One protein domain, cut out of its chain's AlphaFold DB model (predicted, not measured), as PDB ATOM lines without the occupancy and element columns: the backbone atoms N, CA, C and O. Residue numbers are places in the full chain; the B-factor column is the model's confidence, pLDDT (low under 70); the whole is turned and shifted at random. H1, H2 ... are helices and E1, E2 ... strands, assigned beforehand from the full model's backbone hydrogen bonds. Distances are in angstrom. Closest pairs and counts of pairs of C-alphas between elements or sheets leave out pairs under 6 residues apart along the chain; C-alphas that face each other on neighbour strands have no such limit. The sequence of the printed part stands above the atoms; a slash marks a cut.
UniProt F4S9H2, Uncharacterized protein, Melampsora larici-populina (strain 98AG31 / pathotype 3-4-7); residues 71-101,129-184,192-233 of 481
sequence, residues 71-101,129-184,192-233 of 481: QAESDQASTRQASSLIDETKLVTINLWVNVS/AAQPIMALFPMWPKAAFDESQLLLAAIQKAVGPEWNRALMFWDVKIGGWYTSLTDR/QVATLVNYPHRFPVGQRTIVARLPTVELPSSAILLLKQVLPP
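This is residues 71 to 101, 129 to 184 and 192 to 233 of the 481 residues of an uncharacterized protein of Melampsora larici-populina (strain 98AG31 / pathotype 3-4-7) (UniProt F4S9H2). A strongly twisted sheet of five strands has helix H2 over one face, running along the strands, while H3 only grazes the sheet and H1 sticks out from this body as a helical arm, with residues 71 to 85 standing free. The arm makes much of the length: the C-alphas span 56 by 36 by 31 A, and the body without residues 71 to 85 spans 35 by 33 by 32 A. The printed part has 129 residues, with three named helices and five named strands in the order H1 E1 E2 H2 E3 E4 E5 H3; the sheet, order E2 E1 E5 E3 E4, is mixed. The class is mixed, helices and strands, with under half of the residues in named elements, and the whole is only just compact, close to loose, with a radius of gyration of the C-alphas of 16.4 A.

H1, residues 71 to 84, is not on the sheet. E1, residues 91 to 97, is the antiparallel neighbour of the edge strand E2, residues 131 to 136, with N 94 and O 133 2.8 A apart. H2, residues 149 to 159, is on the sheet at a height of 8.9 A, in two layers, a helix on one face of a sheet. It lies over E1, at 9 degrees on the local plane, and touches E2, the closest C-alphas being those of Ala 135 and Leu 150, 6.4 A apart. E2, H2 and E3, residues 166 to 171, form a split strand-helix-strand unit, two strands running the same way with other strands between them, and its crossover is right-handed. E3 and the edge strand E4, residues 176 to 178, form a hairpin, with N 178 and O 169 2.8 A apart. E5, residues 209 to 213, is parallel to E1, with N 95 and O 210 2.8 A apart, and antiparallel to E3, with N 170 and O 211 2.9 A apart. H3, residues 221 to 230, only grazes the sheet, with its residues 224 to 230. In H1, H2 and H3 every O i to N i+4 pair is within hydrogen-bond range.

H1 is 19.6 A long and begins at C-alpha 71 (140.665, 52.414, 103.615). E1 is 19.2 A, E2 16.3 A, H2 15.1 A and E3 16.1 A long. E4 is 6.4 A, E5 13.4 A and H3 14.6 A long; H3 ends at C-alpha 230 (157.885, 79.229, 130.190).

The two C-alphas farthest apart are those of Gln 71 and Arg 184, 60.4 A. Residues 102 to 128 and 185 to 191 are not printed; the C-alpha gaps are 12.3 A and 13.6 A. The link E2 to H2 is long. pLDDT is under 70 at residues 100 to 101, 179 to 184, 192 to 195 and 230 to 233.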
ATOM      1  N   GLN A  71     141.399  51.539 102.694       94.56
ATOM      2  CA  GLN A  71     140.665  52.414 103.615       94.56
ATOM      3  C   GLN A  71     141.616  53.120 104.591       94.56
ATOM      4  O   GLN A  71     141.587  54.343 104.676       94.56
ATOM      5  N   ALA A  72     142.531  52.388 105.236       94.69
ATOM      6  CA  ALA A  72     143.526  52.983 106.132       94.69
ATOM      7  C   ALA A  72     144.459  53.987 105.419       94.69
ATOM      8  O   ALA A  72     144.788  55.033 105.982       94.69
ATOM      9  N   GLU A  73     144.863  53.709 104.175       96.06
ATOM     10  CA  GLU A  73     145.656  54.628 103.345       96.06
ATOM     11  C   GLU A  73     144.855  55.879 102.945       96.06
ATOM     12  O   GLU A  73     145.383  56.990 103.021       96.06
ATOM     13  N   SER A  74     143.573  55.727 102.595       94.56
ATOM     14  CA  SER A  74     142.662  56.839 102.290       94.56
ATOM     15  C   SER A  74     142.417  57.735 103.509       94.56
ATOM     16  O   SER A  74     142.500  58.960 103.402       94.56
ATOM     17  N   ASP A  75     142.179  57.151 104.683       92.81
ATOM     18  CA  ASP A  75     141.989  57.893 105.935       92.81
ATOM     19  C   ASP A  75     143.279  58.615 106.353       92.81
ATOM     20  O   ASP A  75     143.250  59.777 106.777       92.81
ATOM     21  N   GLN A  76     144.442  57.980 106.158       89.44
ATOM     22  CA  GLN A  76     145.738  58.619 106.383       89.44
ATOM     23  C   GLN A  76     145.990  59.770 105.393       89.44
ATOM     24  O   GLN A  76     146.492  60.821 105.799       89.44
ATOM     25  N   ALA A  77     145.634  59.612 104.115       87.81
ATOM     26  CA  ALA A  77     145.758  60.662 103.105       87.81
ATOM     27  C   ALA A  77     144.828  61.851 103.398       87.81
ATOM     28  O   ALA A  77     145.280  62.996 103.365       87.81
ATOM     29  N   SER A  78     143.575  61.585 103.774       81.00
ATOM     30  CA  SER A  78     142.605  62.595 104.220       81.00
ATOM     31  C   SER A  78     143.120  63.360 105.446       81.00
ATOM     32  O   SER A  78     143.144  64.591 105.454       81.00
ATOM     33  N   THR A  79     143.668  62.646 106.436       78.00
ATOM     34  CA  THR A  79     144.289  63.258 107.624       78.00
ATOM     35  C   THR A  79     145.467  64.165 107.248       78.00
ATOM     36  O   THR A  79     145.569  65.276 107.766       78.00
ATOM     37  N   ARG A  80     146.327  63.741 106.307       79.25
ATOM     38  CA  ARG A  80     147.449  64.559 105.802       79.25
ATOM     39  C   ARG A  80     146.979  65.801 105.042       79.25
ATOM     40  O   ARG A  80     147.595  66.855 105.176       79.25
ATOM     41  N   GLN A  81     145.904  65.705 104.258       81.69
ATOM     42  CA  GLN A  81     145.324  66.859 103.562       81.69
ATOM     43  C   GLN A  81     144.707  67.854 104.553       81.69
ATOM     44  O   GLN A  81     144.947  69.056 104.436       81.69
ATOM     45  N   ALA A  82     143.997  67.363 105.573       75.50
ATOM     46  CA  ALA A  82     143.456  68.193 106.646       75.50
ATOM     47  C   ALA A  82     144.563  68.906 107.446       75.50
ATOM     48  O   ALA A  82     144.436  70.100 107.717       75.50
ATOM     49  N   SER A  83     145.675  68.228 107.767       71.69
ATOM     50  CA  SER A  83     146.820  68.873 108.428       71.69
ATOM     51  C   SER A  83     147.554  69.859 107.513       71.69
ATOM     52  O   SER A  83     147.956  70.920 107.972       71.69
ATOM     53  N   SER A  84     147.672  69.561 106.214       77.06
ATOM     54  CA  SER A  84     148.310  70.433 105.210       77.06
ATOM     55  C   SER A  84     147.581  71.767 105.000       77.06
ATOM     56  O   SER A  84     148.174  72.710 104.481       77.06
ATOM     57  N   LEU A  85     146.298  71.857 105.366       81.19
ATOM     58  CA  LEU A  85     145.522  73.098 105.297       81.19
ATOM     59  C   LEU A  85     145.801  74.039 106.485       81.19
ATOM     60  O   LEU A  85     145.525  75.238 106.405       81.19
ATOM     61  N   ILE A  86     146.326  73.511 107.595       83.62
ATOM     62  CA  ILE A  86     146.629  74.294 108.792       83.62
ATOM     63  C   ILE A  86     148.034  74.870 108.646       83.62
ATOM     64  O   ILE A  86     149.038  74.198 108.856       83.62
ATOM     65  N   ASP A  87     148.092  76.154 108.318       86.50
ATOM     66  CA  ASP A  87     149.330  76.922 108.348       86.50
ATOM     67  C   ASP A  87     149.852  77.020 109.794       86.50
ATOM     68  O   ASP A  87     149.412  77.861 110.586       86.50
ATOM     69  N   GLU A  88     150.806  76.155 110.147       86.88
ATOM     70  CA  GLU A  88     151.464  76.137 111.461       86.88
ATOM     71  C   GLU A  88     152.098  77.497 111.807       86.88
ATOM     72  O   GLU A  88     152.173  77.877 112.978       86.88
ATOM     73  N   THR A  89     152.462  78.306 110.801       87.19
ATOM     74  CA  THR A  89     152.989  79.668 110.998       87.19
ATOM     75  C   THR A  89     151.914  80.690 111.395       87.19
ATOM     76  O   THR A  89     152.237  81.849 111.683       87.19
ATOM     77  N   LYS A  90     150.652  80.271 111.515       88.50
ATOM     78  CA  LYS A  90     149.519  81.048 112.051       88.50
ATOM     79  C   LYS A  90     148.922  80.441 113.323       88.50
ATOM     80  O   LYS A  90     148.036  81.046 113.927       88.50
ATOM     81  N   LEU A  91     149.410  79.275 113.746       90.38
ATOM     82  CA  LEU A  91     148.993  78.614 114.976       90.38
ATOM     83  C   LEU A  91     149.701  79.240 116.192       90.38
ATOM     84  O   LEU A  91     150.879  79.615 116.131       90.38
ATOM     85  N   VAL A  92     148.958  79.401 117.287       92.31
ATOM     86  CA  VAL A  92     149.394  80.067 118.522       92.31
ATOM     87  C   VAL A  92     148.792  79.353 119.730       92.31
ATOM     88  O   VAL A  92     147.596  79.061 119.759       92.31
ATOM     89  N   THR A  93     149.604  79.117 120.756       92.88
ATOM     90  CA  THR A  93     149.159  78.550 122.031       92.88
ATOM     91  C   THR A  93     148.810  79.672 123.000       92.88
ATOM     92  O   THR A  93     149.650  80.507 123.338       92.88
ATOM     93  N   ILE A  94     147.571  79.688 123.478       91.25
ATOM     94  CA  ILE A  94     147.073  80.638 124.471       91.25
ATOM     95  C   ILE A  94     146.958  79.917 125.810       91.25
ATOM     96  O   ILE A  94     146.094  79.066 125.997       91.25
ATOM     97  N   ASN A  95     147.814  80.280 126.760       91.44
ATOM     98  CA  ASN A  95     147.691  79.853 128.150       91.44
ATOM     99  C   ASN A  95     146.653  80.745 128.837       91.44
ATOM    100  O   ASN A  95     146.979  81.850 129.284       91.44
ATOM    101  N   LEU A  96     145.403  80.283 128.867       89.88
ATOM    102  CA  LEU A  96     144.283  81.025 129.431       89.88
ATOM    103  C   LEU A  96     144.121  80.713 130.924       89.88
ATOM    104  O   LEU A  96     143.982  79.557 131.325       89.88
ATOM    105  N   TRP A  97     144.093  81.762 131.741       88.44
ATOM    106  CA  TRP A  97     143.800  81.692 133.170       88.44
ATOM    107  C   TRP A  97     142.362  82.151 133.411       88.44
ATOM    108  O   TRP A  97     142.050  83.343 133.330       88.44
ATOM    109  N   VAL A  98     141.492  81.186 133.700       86.88
ATOM    110  CA  VAL A  98     140.089  81.403 134.063       86.88
ATOM    111  C   VAL A  98     139.868  81.058 135.529       86.88
ATOM    112  O   VAL A  98     140.339  80.029 136.014       86.88
ATOM    113  N   ASN A  99     139.101  81.888 136.233       79.31
ATOM    114  CA  ASN A  99     138.510  81.479 137.497       79.31
ATOM    115  C   ASN A  99     137.415  80.487 137.133       79.31
ATOM    116  O   ASN A  99     136.316  80.890 136.759       79.31
ATOM    117  N   VAL A 100     137.726  79.196 137.237       65.50
ATOM    118  CA  VAL A 100     136.702  78.155 137.239       65.50
ATOM    119  C   VAL A 100     135.938  78.316 138.548       65.50
ATOM    120  O   VAL A 100     136.230  77.652 139.547       65.50
ATOM    121  N   SER A 101     134.971  79.238 138.553       61.03
ATOM    122  CA  SER A 101     133.878  79.206 139.515       61.03
ATOM    123  C   SER A 101     133.393  77.761 139.541       61.03
ATOM    124  O   SER A 101     133.113  77.221 138.466       61.03
ATOM    125  N   ALA A 129     144.562  76.749 137.448       78.50
ATOM    126  CA  ALA A 129     145.435  76.097 136.483       78.50
ATOM    127  C   ALA A 129     145.308  76.804 135.131       78.50
ATOM    128  O   ALA A 129     144.199  77.113 134.696       78.50
ATOM    129  N   ALA A 130     146.433  77.037 134.455       85.62
ATOM    130  CA  ALA A 130     146.415  77.494 133.071       85.62
ATOM    131  C   ALA A 130     145.803  76.408 132.180       85.62
ATOM    132  O   ALA A 130     146.258  75.261 132.206       85.62
ATOM    133  N   GLN A 131     144.823  76.773 131.357       85.69
ATOM    134  CA  GLN A 131     144.302  75.893 130.319       85.69
ATOM    135  C   GLN A 131     144.915  76.300 128.969       85.69
ATOM    136  O   GLN A 131     144.642  77.406 128.495       85.69
ATOM    137  N   PRO A 132     145.768  75.459 128.350       89.12
ATOM    138  CA  PRO A 132     146.321  75.747 127.034       89.12
ATOM    139  C   PRO A 132     145.244  75.547 125.961       89.12
ATOM    140  O   PRO A 132     144.614  74.493 125.881       89.12
ATOM    141  N   ILE A 133     145.047  76.564 125.128       90.94
ATOM    142  CA  ILE A 133     144.122  76.566 123.991       90.94
ATOM    143  C   ILE A 133     144.949  76.831 122.736       90.94
ATOM    144  O   ILE A 133     145.664  77.829 122.678       90.94
ATOM    145  N   MET A 134     144.856  75.968 121.725       90.00
ATOM    146  CA  MET A 134     145.467  76.254 120.423       90.00
ATOM    147  C   MET A 134     144.489  77.060 119.568       90.00
ATOM    148  O   MET A 134     143.333  76.672 119.398       90.00
ATOM    149  N   ALA A 135     144.958  78.192 119.055       91.50
ATOM    150  CA  ALA A 135     144.187  79.152 118.282       91.50
ATOM    151  C   ALA A 135     144.900  79.454 116.957       91.50
ATOM    152  O   ALA A 135     146.121  79.611 116.916       91.50
ATOM    153  N   LEU A 136     144.130  79.547 115.873       91.12
ATOM    154  CA  LEU A 136     144.611  79.972 114.559       91.12
ATOM    155  C   LEU A 136     144.338  81.471 114.379       91.12
ATOM    156  O   LEU A 136     143.205  81.907 114.593       91.12
ATOM    157  N   PHE A 137     145.348  82.239 113.964       92.88
ATOM    158  CA  PHE A 137     145.231  83.675 113.688       92.88
ATOM    159  C   PHE A 137     145.649  83.991 112.244       92.88
ATOM    160  O   PHE A 137     146.849  83.994 111.951       92.88
ATOM    161  N   PRO A 138     144.698  84.289 111.334       90.31
ATOM    162  CA  PRO A 138     144.981  84.510 109.913       90.31
ATOM    163  C   PRO A 138     146.060  85.565 109.623       90.31
ATOM    164  O   PRO A 138     146.823  85.406 108.673       90.31
ATOM    165  N   MET A 139     146.143  86.618 110.444       91.88
ATOM    166  CA  MET A 139     147.041  87.767 110.257       91.88
ATOM    167  C   MET A 139     148.306  87.761 111.142       91.88
ATOM    168  O   MET A 139     148.938  88.811 111.310       91.88
ATOM    169  N   TRP A 140     148.707  86.616 111.714       92.25
ATOM    170  CA  TRP A 140     149.881  86.538 112.602       92.25
ATOM    171  C   TRP A 140     151.130  87.240 112.009       92.25
ATOM    172  O   TRP A 140     151.484  86.970 110.862       92.25
ATOM    173  N   PRO A 141     151.824  88.140 112.746       93.56
ATOM    174  CA  PRO A 141     151.760  88.385 114.192       93.56
ATOM    175  C   PRO A 141     150.775  89.472 114.649       93.56
ATOM    176  O   PRO A 141     150.831  89.899 115.804       93.56
ATOM    177  N   LYS A 142     149.896  89.956 113.766       92.50
ATOM    178  CA  LYS A 142     148.762  90.804 114.142       92.50
ATOM    179  C   LYS A 142     147.571  89.888 114.444       92.50
ATOM    180  O   LYS A 142     147.018  89.292 113.532       92.50
ATOM    181  N   ALA A 143     147.191  89.770 115.710       90.94
ATOM    182  CA  ALA A 143     146.060  88.953 116.141       90.94
ATOM    183  C   ALA A 143     144.962  89.845 116.730       90.94
ATOM    184  O   ALA A 143     145.228  90.626 117.646       90.94
ATOM    185  N   ALA A 144     143.740  89.719 116.216       91.56
ATOM    186  CA  ALA A 144     142.530  90.141 116.914       91.56
ATOM    187  C   ALA A 144     141.871  88.880 117.497       91.56
ATOM    188  O   ALA A 144     141.852  87.824 116.862       91.56
ATOM    189  N   PHE A 145     141.430  88.934 118.751       88.50
ATOM    190  CA  PHE A 145     141.026  87.736 119.495       88.50
ATOM    191  C   PHE A 145     139.591  87.290 119.191       88.50
ATOM    192  O   PHE A 145     139.244  86.140 119.455       88.50
ATOM    193  N   ASP A 146     138.790  88.167 118.591       90.50
ATOM    194  CA  ASP A 146     137.481  87.864 118.017       90.50
ATOM    195  C   ASP A 146     137.546  87.044 116.716       90.50
ATOM    196  O   ASP A 146     136.600  86.314 116.418       90.50
ATOM    197  N   GLU A 147     138.668  87.068 115.988       91.38
ATOM    198  CA  GLU A 147     138.904  86.187 114.829       91.38
ATOM    199  C   GLU A 147     139.003  84.701 115.232       91.38
ATOM    200  O   GLU A 147     138.702  83.809 114.436       91.38
ATOM    201  N   SER A 148     139.399  84.410 116.477       92.31
ATOM    202  CA  SER A 148     139.568  83.040 116.965       92.31
ATOM    203  C   SER A 148     138.290  82.500 117.610       92.31
ATOM    204  O   SER A 148     138.107  82.543 118.829       92.31
ATOM    205  N   GLN A 149     137.415  81.908 116.792       90.62
ATOM    206  CA  GLN A 149     136.178  81.266 117.267       90.62
ATOM    207  C   GLN A 149     136.429  80.213 118.365       90.62
ATOM    208  O   GLN A 149     135.646  80.110 119.306       90.62
ATOM    209  N   LEU A 150     137.539  79.470 118.283       87.81
ATOM    210  CA  LEU A 150     137.936  78.475 119.289       87.81
ATOM    211  C   LEU A 150     138.222  79.113 120.651       87.81
ATOM    212  O   LEU A 150     137.788  78.592 121.678       87.81
ATOM    213  N   LEU A 151     138.916  80.256 120.663       89.06
ATOM    214  CA  LEU A 151     139.171  81.011 121.884       89.06
ATOM    215  C   LEU A 151     137.870  81.588 122.451       89.06
ATOM    216  O   LEU A 151     137.618  81.433 123.645       89.06
ATOM    217  N   LEU A 152     137.033  82.207 121.611       91.12
ATOM    218  CA  LEU A 152     135.743  82.755 122.039       91.12
ATOM    219  C   LEU A 152     134.853  81.671 122.661       91.12
ATOM    220  O   LEU A 152     134.352  81.863 123.768       91.12
ATOM    221  N   ALA A 153     134.714  80.518 122.003       90.94
ATOM    222  CA  ALA A 153     133.923  79.395 122.497       90.94
ATOM    223  C   ALA A 153     134.500  78.802 123.794       90.94
ATOM    224  O   ALA A 153     133.747  78.471 124.710       90.94
ATOM    225  N   ALA A 154     135.829  78.699 123.913       88.12
ATOM    226  CA  ALA A 154     136.479  78.234 125.136       88.12
ATOM    227  C   ALA A 154     136.264  79.201 126.315       88.12
ATOM    228  O   ALA A 154     135.966  78.747 127.421       88.12
ATOM    229  N   ILE A 155     136.350  80.518 126.087       88.75
ATOM    230  CA  ILE A 155     136.090  81.521 127.130       88.75
ATOM    231  C   ILE A 155     134.603  81.543 127.498       88.75
ATOM    232  O   ILE A 155     134.285  81.460 128.679       88.75
ATOM    233  N   GLN A 156     133.684  81.567 126.528       91.19
ATOM    234  CA  GLN A 156     132.239  81.506 126.795       91.19
ATOM    235  C   GLN A 156     131.849  80.238 127.568       91.19
ATOM    236  O   GLN A 156     131.033  80.303 128.483       91.19
ATOM    237  N   LYS A 157     132.474  79.092 127.268       88.88
ATOM    238  CA  LYS A 157     132.280  77.843 128.018       88.88
ATOM    239  C   LYS A 157     132.831  77.902 129.449       88.88
ATOM    240  O   LYS A 157     132.293  77.229 130.324       88.88
ATOM    241  N   ALA A 158     133.906  78.653 129.683       84.81
ATOM    242  CA  ALA A 158     134.547  78.768 130.992       84.81
ATOM    243  C   ALA A 158     133.934  79.857 131.892       84.81
ATOM    244  O   ALA A 158     133.969  79.719 133.112       84.81
ATOM    245  N   VAL A 159     133.410  80.932 131.298       86.44
ATOM    246  CA  VAL A 159     132.926  82.136 132.000       86.44
ATOM    247  C   VAL A 159     131.407  82.234 132.016       86.44
ATOM    248  O   VAL A 159     130.868  82.771 132.971       86.44
ATOM    249  N   GLY A 160     130.736  81.713 130.988       91.06
ATOM    250  CA  GLY A 160     129.312  81.923 130.748       91.06
ATOM    251  C   GLY A 160     129.023  83.001 129.688       91.06
ATOM    252  O   GLY A 160     129.941  83.667 129.187       91.06
ATOM    253  N   PRO A 161     127.744  83.157 129.292       90.50
ATOM    254  CA  PRO A 161     127.300  84.160 128.320       90.50
ATOM    255  C   PRO A 161     127.472  85.613 128.799       90.50
ATOM    256  O   PRO A 161     127.519  86.517 127.970       90.50
ATOM    257  N   GLU A 162     127.598  85.847 130.107       87.12
ATOM    258  CA  GLU A 162     127.795  87.161 130.733       87.12
ATOM    259  C   GLU A 162     129.196  87.766 130.520       87.12
ATOM    260  O   GLU A 162     129.473  88.881 130.973       87.12
ATOM    261  N   TRP A 163     130.107  87.054 129.848       89.00
ATOM    262  CA  TRP A 163     131.453  87.554 129.590       89.00
ATOM    263  C   TRP A 163     131.436  88.823 128.726       89.00
ATOM    264  O   TRP A 163     131.111  88.802 127.538       89.00
ATOM    265  N   ASN A 164     131.912  89.924 129.309       85.88
ATOM    266  CA  ASN A 164     132.014  91.258 128.708       85.88
ATOM    267  C   ASN A 164     133.036  91.394 127.555       85.88
ATOM    268  O   ASN A 164     133.471  92.506 127.256       85.88
ATOM    269  N   ARG A 165     133.446  90.286 126.920       88.94
ATOM    270  CA  ARG A 165     134.401  90.248 125.796       88.94
ATOM    271  C   ARG A 165     135.745  90.934 126.077       88.94
ATOM    272  O   ARG A 165     136.399  91.426 125.157       88.94
ATOM    273  N   ALA A 166     136.169  90.951 127.338       87.00
ATOM    274  CA  ALA A 166     137.400  91.603 127.754       87.00
ATOM    275  C   ALA A 166     138.442  90.601 128.280       87.00
ATOM    276  O   ALA A 166     138.111  89.658 129.008       87.00
ATOM    277  N   LEU A 167     139.706  90.824 127.914       88.94
ATOM    278  CA  LEU A 167     140.870  90.037 128.330       88.94
ATOM    279  C   LEU A 167     142.027  90.949 128.755       88.94
ATOM    280  O   LEU A 167     142.145  92.102 128.335       88.94
ATOM    281  N   MET A 168     142.914  90.398 129.578       87.75
ATOM    282  CA  MET A 168     144.228  90.969 129.865       87.75
ATOM    283  C   MET A 168     145.308  90.007 129.377       87.75
ATOM    284  O   MET A 168     145.195  88.797 129.579       87.75
ATOM    285  N   PHE A 169     146.379  90.538 128.798       88.25
ATOM    286  CA  PHE A 169     147.478  89.744 128.242       88.25
ATOM    287  C   PHE A 169     148.766  90.004 129.013       88.25
ATOM    288  O   PHE A 169     148.981  91.116 129.483       88.25
ATOM    289  N   TRP A 170     149.630  89.004 129.153       87.56
ATOM    290  CA  TRP A 170     150.971  89.216 129.693       87.56
ATOM    291  C   TRP A 170     151.891  89.736 128.585       87.56
ATOM    292  O   TRP A 170     152.148  89.019 127.614       87.56
ATOM    293  N   ASP A 171     152.400  90.960 128.730       84.06
ATOM    294  CA  ASP A 171     153.451  91.482 127.856       84.06
ATOM    295  C   ASP A 171     154.819  91.284 128.527       84.06
ATOM    296  O   ASP A 171     155.128  91.779 129.615       84.06
ATOM    297  N   VAL A 172     155.640  90.507 127.829       81.44
ATOM    298  CA  VAL A 172     156.983  90.072 128.210       81.44
ATOM    299  C   VAL A 172     157.938  91.258 128.329       81.44
ATOM    300  O   VAL A 172     158.818  91.242 129.188       81.44
ATOM    301  N   LYS A 173     157.768  92.290 127.490       78.81
ATOM    302  CA  LYS A 173     158.658  93.461 127.432       78.81
ATOM    303  C   LYS A 173     158.489  94.366 128.645       78.81
ATOM    304  O   LYS A 173     159.481  94.852 129.175       78.81
ATOM    305  N   ILE A 174     157.244  94.571 129.076       77.31
ATOM    306  CA  ILE A 174     156.921  95.359 130.275       77.31
ATOM    307  C   ILE A 174     156.976  94.515 131.557       77.31
ATOM    308  O   ILE A 174     156.931  95.062 132.653       77.31
ATOM    309  N   GLY A 175     157.061  93.183 131.436       80.25
ATOM    310  CA  GLY A 175     157.089  92.263 132.574       80.25
ATOM    311  C   GLY A 175     155.806  92.296 133.407       80.25
ATOM    312  O   GLY A 175     155.878  92.149 134.629       80.25
ATOM    313  N   GLY A 176     154.657  92.516 132.761       84.69
ATOM    314  CA  GLY A 176     153.390  92.837 133.416       84.69
ATOM    315  C   GLY A 176     152.161  92.569 132.545       84.69
ATOM    316  O   GLY A 176     152.259  92.181 131.380       84.69
ATOM    317  N   TRP A 177     150.976  92.787 133.119       84.12
ATOM    318  CA  TRP A 177     149.712  92.670 132.390       84.12
ATOM    319  C   TRP A 177     149.457  93.924 131.553       84.12
ATOM    320  O   TRP A 177     149.356  95.023 132.093       84.12
ATOM    321  N   TYR A 178     149.297  93.748 130.245       77.12
ATOM    322  CA  TYR A 178     148.925  94.803 129.318       77.12
ATOM    323  C   TYR A 178     147.455  95.195 129.525       77.12
ATOM    324  O   TYR A 178     146.533  94.520 129.058       77.12
ATOM    325  N   THR A 179     147.235  96.297 130.241       66.25
ATOM    326  CA  THR A 179     145.991  97.072 130.203       66.25
ATOM    327  C   THR A 179     146.072  98.026 129.017       66.25
ATOM    328  O   THR A 179     146.908  98.933 129.032       66.25
ATOM    329  N   SER A 180     145.233  97.847 127.992       51.31
ATOM    330  CA  SER A 180     145.154  98.787 126.867       51.31
ATOM    331  C   SER A 180     144.508 100.095 127.330       51.31
ATOM    332  O   SER A 180     143.300 100.290 127.246       51.31
ATOM    333  N   LEU A 181     145.344 100.959 127.906       46.84
ATOM    334  CA  LEU A 181     144.968 102.242 128.503       46.84
ATOM    335  C   LEU A 181     145.911 103.382 128.085       46.84
ATOM    336  O   LEU A 181     145.768 104.521 128.518       46.84
ATOM    337  N   THR A 182     146.882 103.094 127.217       46.31
ATOM    338  CA  THR A 182     147.852 104.079 126.721       46.31
ATOM    339  C   THR A 182     147.230 105.140 125.810       46.31
ATOM    340  O   THR A 182     147.941 106.038 125.376       46.31
ATOM    341  N   ASP A 183     145.922 105.060 125.543       43.72
ATOM    342  CA  ASP A 183     145.168 106.084 124.823       43.72
ATOM    343  C   ASP A 183     143.786 106.350 125.457       43.72
ATOM    344  O   ASP A 183     142.741 106.204 124.823       43.72
ATOM    345  N   ARG A 184     143.777 106.705 126.754       39.84
ATOM    346  CA  ARG A 184     143.154 107.961 127.233       39.84
ATOM    347  C   ARG A 184     143.321 108.182 128.741       39.84
ATOM    348  O   ARG A 184     142.797 107.462 129.581       39.84
ATOM    349  N   GLN A 192     139.522  98.533 136.389       50.00
ATOM    350  CA  GLN A 192     140.307  97.579 135.607       50.00
ATOM    351  C   GLN A 192     139.988  97.744 134.115       50.00
ATOM    352  O   GLN A 192     139.028  97.154 133.619       50.00
ATOM    353  N   VAL A 193     140.793  98.515 133.376       53.06
ATOM    354  CA  VAL A 193     140.620  98.605 131.916       53.06
ATOM    355  C   VAL A 193     141.202  97.368 131.246       53.06
ATOM    356  O   VAL A 193     142.408  97.226 131.030       53.06
ATOM    357  N   ALA A 194     140.298  96.445 130.952       57.94
ATOM    358  CA  ALA A 194     140.553  95.244 130.189       57.94
ATOM    359  C   ALA A 194     140.462  95.535 128.688       57.94
ATOM    360  O   ALA A 194     139.665  96.368 128.257       57.94
ATOM    361  N   THR A 195     141.263  94.840 127.882       62.06
ATOM    362  CA  THR A 195     141.251  95.073 126.435       62.06
ATOM    363  C   THR A 195     140.108  94.288 125.802       62.06
ATOM    364  O   THR A 195     139.951  93.094 126.068       62.06
ATOM    365  N   LEU A 196     139.311  94.953 124.966       74.94
ATOM    366  CA  LEU A 196     138.271  94.303 124.170       74.94
ATOM    367  C   LEU A 196     138.922  93.358 123.154       74.94
ATOM    368  O   LEU A 196     139.876  93.744 122.479       74.94
ATOM    369  N   VAL A 197     138.388  92.142 123.006       81.12
ATOM    370  CA  VAL A 197     138.951  91.121 122.094       81.12
ATOM    371  C   VAL A 197     139.046  91.563 120.630       81.12
ATOM    372  O   VAL A 197     139.908  91.064 119.913       81.12
ATOM    373  N   ASN A 198     138.223  92.529 120.218       80.81
ATOM    374  CA  ASN A 198     138.219  93.113 118.877       80.81
ATOM    375  C   ASN A 198     139.438  94.015 118.586       80.81
ATOM    376  O   ASN A 198     139.598  94.485 117.458       80.81
ATOM    377  N   TYR A 199     140.273  94.338 119.582       81.19
ATOM    378  CA  TYR A 199     141.430  95.202 119.360       81.19
ATOM    379  C   TYR A 199     142.612  94.402 118.778       81.19
ATOM    380  O   TYR A 199     143.029  93.406 119.372       81.19
ATOM    381  N   PRO A 200     143.192  94.809 117.634       87.12
ATOM    382  CA  PRO A 200     144.283  94.066 117.014       87.12
ATOM    383  C   PRO A 200     145.612  94.293 117.746       87.12
ATOM    384  O   PRO A 200     146.193  95.381 117.709       87.12
ATOM    385  N   HIS A 201     146.156  93.232 118.335       86.56
ATOM    386  CA  HIS A 201     147.455  93.238 119.004       86.56
ATOM    387  C   HIS A 201     148.572  92.760 118.071       86.56
ATOM    388  O   HIS A 201     148.392  91.827 117.291       86.56
ATOM    389  N   ARG A 202     149.754  93.387 118.155       89.69
ATOM    390  CA  ARG A 202     150.966  92.952 117.439       89.69
ATOM    391  C   ARG A 202     151.928  92.259 118.398       89.69
ATOM    392  O   ARG A 202     152.452  92.897 119.309       89.69
ATOM    393  N   PHE A 203     152.207  90.990 118.141       89.94
ATOM    394  CA  PHE A 203     153.171  90.191 118.897       89.94
ATOM    395  C   PHE A 203     154.543  90.143 118.192       89.94
ATOM    396  O   PHE A 203     154.662  90.495 117.015       89.94
ATOM    397  N   PRO A 204     155.623  89.729 118.877       89.19
ATOM    398  CA  PRO A 204     156.860  89.321 118.216       89.19
ATOM    399  C   PRO A 204     156.614  88.104 117.309       89.19
ATOM    400  O   PRO A 204     155.940  87.164 117.715       89.19
ATOM    401  N   VAL A 205     157.213  88.076 116.111       88.50
ATOM    402  CA  VAL A 205     156.999  87.007 115.104       88.50
ATOM    403  C   VAL A 205     157.251  85.597 115.668       88.50
ATOM    404  O   VAL A 205     156.503  84.670 115.364       88.50
ATOM    405  N   GLY A 206     158.269  85.449 116.526       88.62
ATOM    406  CA  GLY A 206     158.617  84.188 117.189       88.62
ATOM    407  C   GLY A 206     157.823  83.860 118.464       88.62
ATOM    408  O   GLY A 206     157.982  82.764 118.997       88.62
ATOM    409  N   GLN A 207     156.974  84.757 118.979       90.25
ATOM    410  CA  GLN A 207     156.239  84.519 120.228       90.25
ATOM    411  C   GLN A 207     154.959  83.706 119.976       90.25
ATOM    412  O   GLN A 207     153.859  84.246 119.933       90.25
ATOM    413  N   ARG A 208     155.095  82.384 119.862       91.06
ATOM    414  CA  ARG A 208     153.962  81.456 119.656       91.06
ATOM    415  C   ARG A 208     153.129  81.158 120.900       91.06
ATOM    416  O   ARG A 208     152.119  80.470 120.793       91.06
ATOM    417  N   THR A 209     153.521  81.700 122.049       91.38
ATOM    418  CA  THR A 209     152.813  81.534 123.319       91.38
ATOM    419  C   THR A 209     152.305  82.882 123.815       91.38
ATOM    420  O   THR A 209     153.089  83.760 124.190       91.38
ATOM    421  N   ILE A 210     150.983  83.037 123.840       90.69
ATOM    422  CA  ILE A 210     150.295  84.160 124.481       90.69
ATOM    423  C   ILE A 210     149.807  83.681 125.843       90.69
ATOM    424  O   ILE A 210     149.353  82.549 125.998       90.69
ATOM    425  N   VAL A 211     149.882  84.543 126.848       90.50
ATOM    426  CA  VAL A 211     149.283  84.278 128.156       90.50
ATOM    427  C   VAL A 211     148.185  85.301 128.362       90.50
ATOM    428  O   VAL A 211     148.436  86.506 128.299       90.50
ATOM    429  N   ALA A 212     146.974  84.807 128.589       90.81
ATOM    430  CA  ALA A 212     145.778  85.615 128.750       90.81
ATOM    431  C   ALA A 212     145.101  85.286 130.081       90.81
ATOM    432  O   ALA A 212     145.127  84.144 130.542       90.81
ATOM    433  N   ARG A 213     144.458  86.278 130.687       91.00
ATOM    434  CA  ARG A 213     143.575  86.098 131.841       91.00
ATOM    435  C   ARG A 213     142.313  86.926 131.680       91.00
ATOM    436  O   ARG A 213     142.304  87.934 130.969       91.00
ATOM    437  N   LEU A 214     141.276  86.542 132.408       88.44
ATOM    438  CA  LEU A 214     140.136  87.423 132.637       88.44
ATOM    439  C   LEU A 214     140.509  88.497 133.673       88.44
ATOM    440  O   LEU A 214     141.325  88.223 134.557       88.44
ATOM    441  N   PRO A 215     139.896  89.692 133.631       85.75
ATOM    442  CA  PRO A 215     140.193  90.768 134.587       85.75
ATOM    443  C   PRO A 215     139.924  90.362 136.044       85.75
ATOM    444  O   PRO A 215     140.709  90.648 136.944       85.75
ATOM    445  N   THR A 216     138.862  89.577 136.251       84.19
ATOM    446  CA  THR A 216     138.422  89.042 137.548       84.19
ATOM    447  C   THR A 216     139.338  87.964 138.143       84.19
ATOM    448  O   THR A 216     139.070  87.486 139.246       84.19
ATOM    449  N   VAL A 217     140.399  87.548 137.439       87.44
ATOM    450  CA  VAL A 217     141.297  86.459 137.856       87.44
ATOM    451  C   VAL A 217     142.573  87.029 138.455       87.44
ATOM    452  O   VAL A 217     143.487  87.447 137.742       87.44
ATOM    453  N   GLU A 218     142.674  87.004 139.780       84.38
ATOM    454  CA  GLU A 218     143.937  87.234 140.478       84.38
ATOM    455  C   GLU A 218     144.845  86.006 140.315       84.38
ATOM    456  O   GLU A 218     144.502  84.908 140.749       84.38
ATOM    457  N   LEU A 219     146.013  86.176 139.681       82.62
ATOM    458  CA  LEU A 219     147.024  85.118 139.653       82.62
ATOM    459  C   LEU A 219     147.914  85.217 140.897       82.62
ATOM    460  O   LEU A 219     148.374  86.315 141.221       82.62
ATOM    461  N   PRO A 220     148.257  84.087 141.539       80.62
ATOM    462  CA  PRO A 220     149.276  84.074 142.575       80.62
ATOM    463  C   PRO A 220     150.647  84.423 141.978       80.62
ATOM    464  O   PRO A 220     150.979  84.020 140.861       80.62
ATOM    465  N   SER A 221     151.493  85.114 142.745       72.94
ATOM    466  CA  SER A 221     152.825  85.559 142.298       72.94
ATOM    467  C   SER A 221     153.733  84.415 141.814       72.94
ATOM    468  O   SER A 221     154.605  84.632 140.977       72.94
ATOM    469  N   SER A 222     153.507  83.186 142.287       76.62
ATOM    470  CA  SER A 222     154.189  81.974 141.813       76.62
ATOM    471  C   SER A 222     153.910  81.663 140.338       76.62
ATOM    472  O   SER A 222     154.831  81.297 139.610       76.62
ATOM    473  N   ALA A 223     152.679  81.879 139.861       77.56
ATOM    474  CA  ALA A 223     152.341  81.736 138.446       77.56
ATOM    475  C   ALA A 223     153.081  82.773 137.586       77.56
ATOM    476  O   ALA A 223     153.544  82.455 136.494       77.56
ATOM    477  N   ILE A 224     153.276  83.991 138.106       77.00
ATOM    478  CA  ILE A 224     154.025  85.060 137.428       77.00
ATOM    479  C   ILE A 224     155.516  84.706 137.284       77.00
ATOM    480  O   ILE A 224     156.129  85.014 136.261       77.00
ATOM    481  N   LEU A 225     156.108  84.016 138.264       77.12
ATOM    482  CA  LEU A 225     157.477  83.498 138.143       77.12
ATOM    483  C   LEU A 225     157.577  82.393 137.081       77.12
ATOM    484  O   LEU A 225     158.502  82.413 136.271       77.12
ATOM    485  N   LEU A 226     156.592  81.494 137.023       77.62
ATOM    486  CA  LEU A 226     156.475  80.470 135.978       77.62
ATOM    487  C   LEU A 226     156.364  81.087 134.574       77.62
ATOM    488  O   LEU A 226     157.001  80.606 133.640       77.62
ATOM    489  N   LEU A 227     155.650  82.206 134.419       76.75
ATOM    490  CA  LEU A 227     155.570  82.935 133.146       76.75
ATOM    491  C   LEU A 227     156.929  83.455 132.660       76.75
ATOM    492  O   LEU A 227     157.180  83.455 131.457       76.75
ATOM    493  N   LYS A 228     157.840  83.824 133.570       73.75
ATOM    494  CA  LYS A 228     159.219  84.205 133.213       73.75
ATOM    495  C   LYS A 228     160.101  83.015 132.810       73.75
ATOM    496  O   LYS A 228     161.148  83.238 132.216       73.75
ATOM    497  N   GLN A 229     159.698  81.782 133.129       73.56
ATOM    498  CA  GLN A 229     160.425  80.546 132.802       73.56
ATOM    499  C   GLN A 229     159.881  79.839 131.549       73.56
ATOM    500  O   GLN A 229     160.645  79.217 130.820       73.56
ATOM    501  N   VAL A 230     158.567  79.911 131.310       65.31
ATOM    502  CA  VAL A 230     157.885  79.229 130.190       65.31
ATOM    503  C   VAL A 230     158.107  79.933 128.851       65.31
ATOM    504  O   VAL A 230     158.039  79.295 127.800       65.31
ATOM    505  N   LEU A 231     158.364  81.241 128.860       64.44
ATOM    506  CA  LEU A 231     158.759  81.940 127.644       64.44
ATOM    507  C   LEU A 231     160.214  81.606 127.284       64.44
ATOM    508  O   LEU A 231     161.074  81.651 128.167       64.44
ATOM    509  N   PRO A 232     160.508  81.297 126.003       60.19
ATOM    510  CA  PRO A 232     161.876  81.050 125.575       60.19
ATOM    511  C   PRO A 232     162.730  82.279 125.910       60.19
ATOM    512  O   PRO A 232     162.245  83.405 125.737       60.19
ATOM    513  N   PRO A 233     163.979  82.096 126.379       58.75
ATOM    514  CA  PRO A 233     164.857  83.223 126.646       58.75
ATOM    515  C   PRO A 233     164.950  84.055 125.371       58.75
ATOM    516  O   PRO A 233     165.284  83.520 124.312       58.75
TER     517      PRO A 233